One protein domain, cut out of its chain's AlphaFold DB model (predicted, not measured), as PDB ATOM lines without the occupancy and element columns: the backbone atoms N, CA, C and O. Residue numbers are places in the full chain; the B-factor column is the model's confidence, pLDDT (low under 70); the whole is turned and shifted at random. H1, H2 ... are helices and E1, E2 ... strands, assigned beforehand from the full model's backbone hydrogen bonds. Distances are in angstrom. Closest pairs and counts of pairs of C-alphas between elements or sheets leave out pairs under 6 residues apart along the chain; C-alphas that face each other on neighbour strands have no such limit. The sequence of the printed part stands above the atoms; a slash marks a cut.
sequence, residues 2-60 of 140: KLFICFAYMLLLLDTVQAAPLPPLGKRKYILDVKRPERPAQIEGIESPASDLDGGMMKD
ATOM      1  N   LYS A   2     143.388 137.742 130.144       66.19
ATOM      2  CA  LYS A   2     142.242 137.479 129.238       66.19
ATOM      3  C   LYS A   2     142.355 138.138 127.849       66.19
ATOM      4  O   LYS A   2     142.016 137.517 126.854       66.19
ATOM      5  N   LEU A   3     142.910 139.351 127.778       71.56
ATOM      6  CA  LEU A   3     143.085 140.088 126.517       71.56
ATOM      7  C   LEU A   3     144.109 139.432 125.569       71.56
ATOM      8  O   LEU A   3     143.935 139.447 124.358       71.56
ATOM      9  N   PHE A   4     145.144 138.805 126.135       75.56
ATOM     10  CA  PHE A   4     146.209 138.137 125.380       75.56
ATOM     11  C   PHE A   4     145.716 136.829 124.747       75.56
ATOM     12  O   PHE A   4     146.078 136.499 123.624       75.56
ATOM     13  N   ILE A   5     144.827 136.121 125.453       77.94
ATOM     14  CA  ILE A   5     144.198 134.887 124.967       77.94
ATOM     15  C   ILE A   5     143.245 135.196 123.806       77.94
ATOM     16  O   ILE A   5     143.305 134.513 122.791       77.94
ATOM     17  N   CYS A   6     142.431 136.256 123.903       76.94
ATOM     18  CA  CYS A   6     141.583 136.689 122.785       76.94
ATOM     19  C   CYS A   6     142.403 137.101 121.557       76.94
ATOM     20  O   CYS A   6     142.023 136.771 120.438       76.94
ATOM     21  N   PHE A   7     143.531 137.789 121.751       79.31
ATOM     22  CA  PHE A   7     144.391 138.203 120.643       79.31
ATOM     23  C   PHE A   7     145.036 137.004 119.932       79.31
ATOM     24  O   PHE A   7     145.010 136.930 118.705       79.31
ATOM     25  N   ALA A   8     145.525 136.019 120.692       78.00
ATOM     26  CA  ALA A   8     146.046 134.771 120.134       78.00
ATOM     27  C   ALA A   8     144.967 133.973 119.378       78.00
ATOM     28  O   ALA A   8     145.238 133.428 118.311       78.00
ATOM     29  N   TYR A   9     143.731 133.953 119.890       77.25
ATOM     30  CA  TYR A   9     142.601 133.300 119.222       77.25
ATOM     31  C   TYR A   9     142.213 133.990 117.909       77.25
ATOM     32  O   TYR A   9     141.932 133.316 116.922       77.25
ATOM     33  N   MET A  10     142.226 135.325 117.878       75.38
ATOM     34  CA  MET A  10     141.931 136.089 116.662       75.38
ATOM     35  C   MET A  10     143.000 135.870 115.585       75.38
ATOM     36  O   MET A  10     142.647 135.692 114.425       75.38
ATOM     37  N   LEU A  11     144.284 135.812 115.958       72.81
ATOM     38  CA  LEU A  11     145.370 135.518 115.015       72.81
ATOM     39  C   LEU A  11     145.252 134.110 114.408       72.81
ATOM     40  O   LEU A  11     145.387 133.961 113.199       72.81
ATOM     41  N   LEU A  12     144.915 133.102 115.217       66.31
ATOM     42  CA  LEU A  12     144.692 131.732 114.733       66.31
ATOM     43  C   LEU A  12     143.489 131.617 113.790       66.31
ATOM     44  O   LEU A  12     143.519 130.838 112.839       66.31
ATOM     45  N   LEU A  13     142.425 132.385 114.038       63.12
ATOM     46  CA  LEU A  13     141.251 132.393 113.167       63.12
ATOM     47  C   LEU A  13     141.530 133.086 111.828       63.12
ATOM     48  O   LEU A  13     141.018 132.622 110.809       63.12
ATOM     49  N   LEU A  14     142.359 134.137 111.798       60.44
ATOM     50  CA  LEU A  14     142.715 134.823 110.550       60.44
ATOM     51  C   LEU A  14     143.413 133.896 109.540       60.44
ATOM     52  O   LEU A  14     143.057 133.925 108.363       60.44
ATOM     53  N   ASP A  15     144.326 133.033 109.991       56.47
ATOM     54  CA  ASP A  15     145.054 132.120 109.095       56.47
ATOM     55  C   ASP A  15     144.128 131.101 108.412       56.47
ATOM     56  O   ASP A  15     144.341 130.729 107.257       56.47
ATOM     57  N   THR A  16     143.050 130.677 109.082       56.66
ATOM     58  CA  THR A  16     142.106 129.703 108.502       56.66
ATOM     59  C   THR A  16     141.235 130.285 107.388       56.66
ATOM     60  O   THR A  16     140.795 129.550 106.506       56.66
ATOM     61  N   VAL A  17     141.004 131.603 107.390       58.62
ATOM     62  CA  VAL A  17     140.144 132.281 106.404       58.62
ATOM     63  C   VAL A  17     140.879 132.522 105.081       58.62
ATOM     64  O   VAL A  17     140.245 132.636 104.034       58.62
ATOM     65  N   GLN A  18     142.213 132.547 105.095       56.28
ATOM     66  CA  GLN A  18     143.037 132.878 103.929       56.28
ATOM     67  C   GLN A  18     143.537 131.645 103.154       56.28
ATOM     68  O   GLN A  18     144.485 131.730 102.374       56.28
ATOM     69  N   ALA A  19     142.894 130.488 103.329       59.91
ATOM     70  CA  ALA A  19     143.124 129.349 102.452       59.91
ATOM     71  C   ALA A  19     142.526 129.655 101.068       59.91
ATOM     72  O   ALA A  19     141.308 129.662 100.888       59.91
ATOM     73  N   ALA A  20     143.388 129.937 100.086       68.12
ATOM     74  CA  ALA A  20     142.958 130.145  98.710       68.12
ATOM     75  C   ALA A  20     142.144 128.926  98.232       68.12
ATOM     76  O   ALA A  20     142.567 127.784  98.453       68.12
ATOM     77  N   PRO A  21     140.976 129.135  97.597       73.62
ATOM     78  CA  PRO A  21     140.151 128.030  97.140       73.62
ATOM     79  C   PRO A  21     140.951 127.182  96.152       73.62
ATOM     80  O   PRO A  21     141.468 127.680  95.151       73.62
ATOM     81  N   LEU A  22     141.060 125.886  96.447       78.69
ATOM     82  CA  LEU A  22     141.765 124.960  95.572       78.69
ATOM     83  C   LEU A  22     141.054 124.885  94.212       78.69
ATOM     84  O   LEU A  22     139.818 124.836  94.173       78.69
ATOM     85  N   PRO A  23     141.804 124.803  93.098       81.75
ATOM     86  CA  PRO A  23     141.210 124.620  91.780       81.75
ATOM     87  C   PRO A  23     140.325 123.360  91.738       81.75
ATOM     88  O   PRO A  23     140.533 122.425  92.519       81.75
ATOM     89  N   PRO A  24     139.317 123.289  90.855       81.81
ATOM     90  CA  PRO A  24     138.435 122.126  90.767       81.81
ATOM     91  C   PRO A  24     139.197 120.868  90.320       81.81
ATOM     92  O   PRO A  24     140.188 120.953  89.591       81.81
ATOM     93  N   LEU A  25     138.722 119.697  90.753       77.12
ATOM     94  CA  LEU A  25     139.271 118.394  90.355       77.12
ATOM     95  C   LEU A  25     139.237 118.228  88.825       77.12
ATOM     96  O   LEU A  25     138.293 118.659  88.162       77.12
ATOM     97  N   GLY A  26     140.280 117.624  88.262       76.88
ATOM     98  CA  GLY A  26     140.489 117.493  86.817       76.88
ATOM     99  C   GLY A  26     141.141 118.721  86.171       76.88
ATOM    100  O   GLY A  26     141.537 118.654  85.007       76.88
ATOM    101  N   LYS A  27     141.277 119.834  86.907       80.50
ATOM    102  CA  LYS A  27     141.977 121.052  86.464       80.50
ATOM    103  C   LYS A  27     143.206 121.383  87.310       80.50
ATOM    104  O   LYS A  27     143.709 122.506  87.231       80.50
ATOM    105  N   ARG A  28     143.680 120.429  88.115       85.81
ATOM    106  CA  ARG A  28     144.835 120.612  88.995       85.81
ATOM    107  C   ARG A  28     146.112 120.101  88.357       85.81
ATOM    108  O   ARG A  28     146.134 119.114  87.613       85.81
ATOM    109  N   LYS A  29     147.185 120.785  88.709       87.06
ATOM    110  CA  LYS A  29     148.561 120.455  88.401       87.06
ATOM    111  C   LYS A  29     149.321 120.397  89.720       87.06
ATOM    112  O   LYS A  29     149.285 121.346  90.496       87.06
ATOM    113  N   TYR A  30     149.999 119.286  89.950       87.44
ATOM    114  CA  TYR A  30     150.846 119.046  91.107       87.44
ATOM    115  C   TYR A  30     152.293 119.225  90.685       87.44
ATOM    116  O   TYR A  30     152.763 118.546  89.766       87.44
ATOM    117  N   ILE A  31     152.981 120.149  91.337       87.56
ATOM    118  CA  ILE A  31     154.387 120.436  91.082       87.56
ATOM    119  C   ILE A  31     155.191 119.895  92.255       87.56
ATOM    120  O   ILE A  31     154.972 120.285  93.405       87.56
ATOM    121  N   LEU A  32     156.085 118.959  91.953       87.81
ATOM    122  CA  LEU A  32     156.969 118.332  92.927       87.81
ATOM    123  C   LEU A  32     158.317 119.049  92.907       87.81
ATOM    124  O   LEU A  32     158.944 119.136  91.857       87.81
ATOM    125  N   ASP A  33     158.774 119.536  94.059       86.62
ATOM    126  CA  ASP A  33     160.107 120.128  94.198       86.62
ATOM    127  C   ASP A  33     161.154 119.012  94.332       86.62
ATOM    128  O   ASP A  33     161.270 118.369  95.378       86.62
ATOM    129  N   VAL A  34     161.933 118.774  93.273       84.94
ATOM    130  CA  VAL A  34     162.954 117.710  93.260       84.94
ATOM    131  C   VAL A  34     164.083 118.004  94.248       84.94
ATOM    132  O   VAL A  34     164.691 117.080  94.786       84.94
ATOM    133  N   LYS A  35     164.352 119.283  94.540       87.50
ATOM    134  CA  LYS A  35     165.403 119.680  95.488       87.50
ATOM    135  C   LYS A  35     164.963 119.471  96.937       87.50
ATOM    136  O   LYS A  35     165.815 119.406  97.822       87.50
ATOM    137  N   ARG A  36     163.653 119.392  97.197       86.12
ATOM    138  CA  ARG A  36     163.068 119.251  98.540       86.12
ATOM    139  C   ARG A  36     161.894 118.262  98.529       86.12
ATOM    140  O   ARG A  36     160.751 118.686  98.687       86.12
ATOM    141  N   PRO A  37     162.162 116.947  98.427       82.88
ATOM    142  CA  PRO A  37     161.117 115.925  98.327       82.88
ATOM    143  C   PRO A  37     160.238 115.807  99.583       82.88
ATOM    144  O   PRO A  37     159.136 115.277  99.510       82.88
ATOM    145  N   GLU A  38     160.702 116.307 100.730       87.81
ATOM    146  CA  GLU A  38     159.925 116.335 101.978       87.81
ATOM    147  C   GLU A  38     158.799 117.379 101.959       87.81
ATOM    148  O   GLU A  38     157.892 117.333 102.792       87.81
ATOM    149  N   ARG A  39     158.840 118.340 101.025       85.00
ATOM    150  CA  ARG A  39     157.788 119.349 100.909       85.00
ATOM    151  C   ARG A  39     156.570 118.771 100.189       85.00
ATOM    152  O   ARG A  39     156.725 118.112  99.161       85.00
ATOM    153  N   PRO A  40     155.352 119.059 100.678       84.69
ATOM    154  CA  PRO A  40     154.144 118.691  99.959       84.69
ATOM    155  C   PRO A  40     154.109 119.370  98.585       84.69
ATOM    156  O   PRO A  40     154.616 120.479  98.409       84.69
ATOM    157  N   ALA A  41     153.489 118.694  97.619       85.94
ATOM    158  CA  ALA A  41     153.363 119.196  96.259       85.94
ATOM    159  C   ALA A  41     152.591 120.521  96.221       85.94
ATOM    160  O   ALA A  41     151.543 120.660  96.859       85.94
ATOM    161  N   GLN A  42     153.069 121.466  95.414       86.25
ATOM    162  CA  GLN A  42     152.342 122.704  95.149       86.25
ATOM    163  C   GLN A  42     151.212 122.419  94.153       86.25
ATOM    164  O   GLN A  42     151.439 121.817  93.102       86.25
ATOM    165  N   ILE A  43     149.984 122.816  94.508       85.44
ATOM    166  CA  ILE A  43     148.783 122.589  93.697       85.44
ATOM    167  C   ILE A  43     148.419 123.888  92.986       85.44
ATOM    168  O   ILE A  43     148.045 124.868  93.625       85.44
ATOM    169  N   GLU A  44     148.475 123.868  91.661       84.50
ATOM    170  CA  GLU A  44     148.127 124.999  90.804       84.50
ATOM    171  C   GLU A  44     147.048 124.613  89.787       84.50
ATOM    172  O   GLU A  44     146.751 123.432  89.571       84.50
ATOM    173  N   GLY A  45     146.436 125.616  89.158       82.62
ATOM    174  CA  GLY A  45     145.543 125.392  88.027       82.62
ATOM    175  C   GLY A  45     146.333 125.030  86.768       82.62
ATOM    176  O   GLY A  45     147.476 125.442  86.594       82.62
ATOM    177  N   ILE A  46     145.722 124.286  85.845       78.75
ATOM    178  CA  ILE A  46     146.337 123.986  84.533       78.75
ATOM    179  C   ILE A  46     146.681 125.265  83.746       78.75
ATOM    180  O   ILE A  46     147.643 125.266  82.984       78.75
ATOM    181  N   GLU A  47     145.906 126.334  83.939       77.19
ATOM    182  CA  GLU A  47     146.072 127.632  83.268       77.19
ATOM    183  C   GLU A  47     147.015 128.588  84.021       77.19
ATOM    184  O   GLU A  47     147.258 129.703  83.564       77.19
ATOM    185  N   SER A  48     147.552 128.175  85.175       74.69
ATOM    186  CA  SER A  48     148.511 128.974  85.937       74.69
ATOM    187  C   SER A  48     149.850 129.094  85.188       74.69
ATOM    188  O   SER A  48     150.213 128.184  84.431       74.69
ATOM    189  N   PRO A  49     150.595 130.204  85.375       76.88
ATOM    190  CA  PRO A  49     151.908 130.385  84.761       76.88
ATOM    191  C   PRO A  49     152.866 129.239  85.118       76.88
ATOM    192  O   PRO A  49     152.651 128.485  86.067       76.88
ATOM    193  N   ALA A  50     153.930 129.081  84.326       70.19
ATOM    194  CA  ALA A  50     154.966 128.105  84.637       70.19
ATOM    195  C   ALA A  50     155.546 128.406  86.029       70.19
ATOM    196  O   ALA A  50     155.938 129.532  86.307       70.19
ATOM    197  N   SER A  51     155.545 127.397  86.897       70.50
ATOM    198  CA  SER A  51     156.117 127.499  88.234       70.50
ATOM    199  C   SER A  51     157.638 127.439  88.146       70.50
ATOM    200  O   SER A  51     158.173 126.654  87.364       70.50
ATOM    201  N   ASP A  52     158.313 128.226  88.982       71.88
ATOM    202  CA  ASP A  52     159.778 128.260  89.098       71.88
ATOM    203  C   ASP A  52     160.357 127.004  89.777       71.88
ATOM    204  O   ASP A  52     161.576 126.846  89.893       71.88
ATOM    205  N   LEU A  53     159.492 126.108  90.266       71.38
ATOM    206  CA  LEU A  53     159.903 124.846  90.862       71.38
ATOM    207  C   LEU A  53     160.406 123.886  89.781       71.38
ATOM    208  O   LEU A  53     159.668 123.419  88.912       71.38
ATOM    209  N   ASP A  54     161.690 123.573  89.890       62.78
ATOM    210  CA  ASP A  54     162.413 122.687  88.992       62.78
ATOM    211  C   ASP A  54     162.093 121.230  89.358       62.78
ATOM    212  O   ASP A  54     162.687 120.647  90.274       62.78
ATOM    213  N   GLY A  55     161.075 120.657  88.712       68.88
ATOM    214  CA  GLY A  55     160.670 119.300  89.029       68.88
ATOM    215  C   GLY A  55     159.524 118.697  88.230       68.88
ATOM    216  O   GLY A  55     158.977 119.275  87.291       68.88
ATOM    217  N   GLY A  56     159.206 117.453  88.591       75.81
ATOM    218  CA  GLY A  56     158.192 116.648  87.920       75.81
ATOM    219  C   GLY A  56     156.789 117.226  88.101       75.81
ATOM    220  O   GLY A  56     156.395 117.613  89.201       75.81
ATOM    221  N   MET A  57     156.020 117.249  87.012       82.06
ATOM    222  CA  MET A  57     154.630 117.695  87.008       82.06
ATOM    223  C   MET A  57     153.687 116.496  86.906       82.06
ATOM    224  O   MET A  57     153.780 115.715  85.958       82.06
ATOM    225  N   MET A  58     152.733 116.391  87.828       83.06
ATOM    226  CA  MET A  58     151.623 115.439  87.743       83.06
ATOM    227  C   MET A  58     150.311 116.191  87.507       83.06
ATOM    228  O   MET A  58     150.102 117.278  88.037       83.06
ATOM    229  N   LYS A  59     149.420 115.635  86.685       83.00
ATOM    230  CA  LYS A  59     148.080 116.190  86.433       83.00
ATOM    231  C   LYS A  59     147.030 115.285  87.060       83.00
ATOM    232  O   LYS A  59     147.275 114.089  87.213       83.00
ATOM    233  N   ASP A  60     145.874 115.855  87.385       82.62
ATOM    234  CA  ASP A  60     144.733 115.061  87.837       82.62
ATOM    235  C   ASP A  60     144.366 113.961  86.823       82.62
ATOM    236  O   ASP A  60     144.445 114.184  85.606       82.62
TER     237      ASP A  60
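What this domain is: This is residues 2 to 60 of the 140 residues of an uncharacterized protein of Proteobacteria bacterium (UniProt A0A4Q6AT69). A single helix, H1, sticks out as a long arm from a small body built on one short three-stranded sheet with two large loops. Residues 2 to 21, of which 2 to 17 belong to H1, stand free, and this arm makes the length of the whole. The printed part has 59 residues, with one named helix and three named strands in the order H1, E1, E2, E3; the sheet runs E2, E1, E3, antiparallel throughout. The class is mixed, helices and strands, with under half of the residues in named elements. The whole is extended, with a radius of gyration of the C-alphas of 16.5 A, and spans 49 by 27 by 17 A.

How they stand to each other: H1, residues 2 to 17, is not on the sheet, with 0 pairs of C-alphas within 10 A. In its backbone 9 of 12 O i to N i+4 pairs are within hydrogen-bond range. E1, residues 28 to 31, is the inner strand. E1 and E2, residues 42 to 45, form an antiparallel hairpin at 144 degrees between directions; C-alphas 43 and 30 face each other at 4.8 A, and N 29 and O 44 are within hydrogen-bond range at 2.8 A. E3, residues 57 to 59, is the antiparallel neighbour of E1 at 161 degrees; C-alphas 29 and 59 face each other at 4.7 A, and N 30 and O 58 are within hydrogen-bond range at 2.8 A. The edge strands E2 and E3 are apart, with no C-alpha of the one within 8 A of the other.

Where its parts are: H1 begins with C-alpha 2 at (142.242, 137.479, 129.238) and measures 23.5 A to C-alpha 17. E1 is 9.8 A long and E2 10.2 A. E3, 6.7 A long, ends with C-alpha 59 at (148.080, 116.190, 86.433).

The domain as a whole: The C-alphas of Lys 2 and Gly 56, the two farthest apart, are 48.9 A from each other. The printed part has no cut. The link E2 to E3, 11 residues, is long. The model's pLDDT is under 70 at residue 2, residues 12 to 20 and residues 54 to 55.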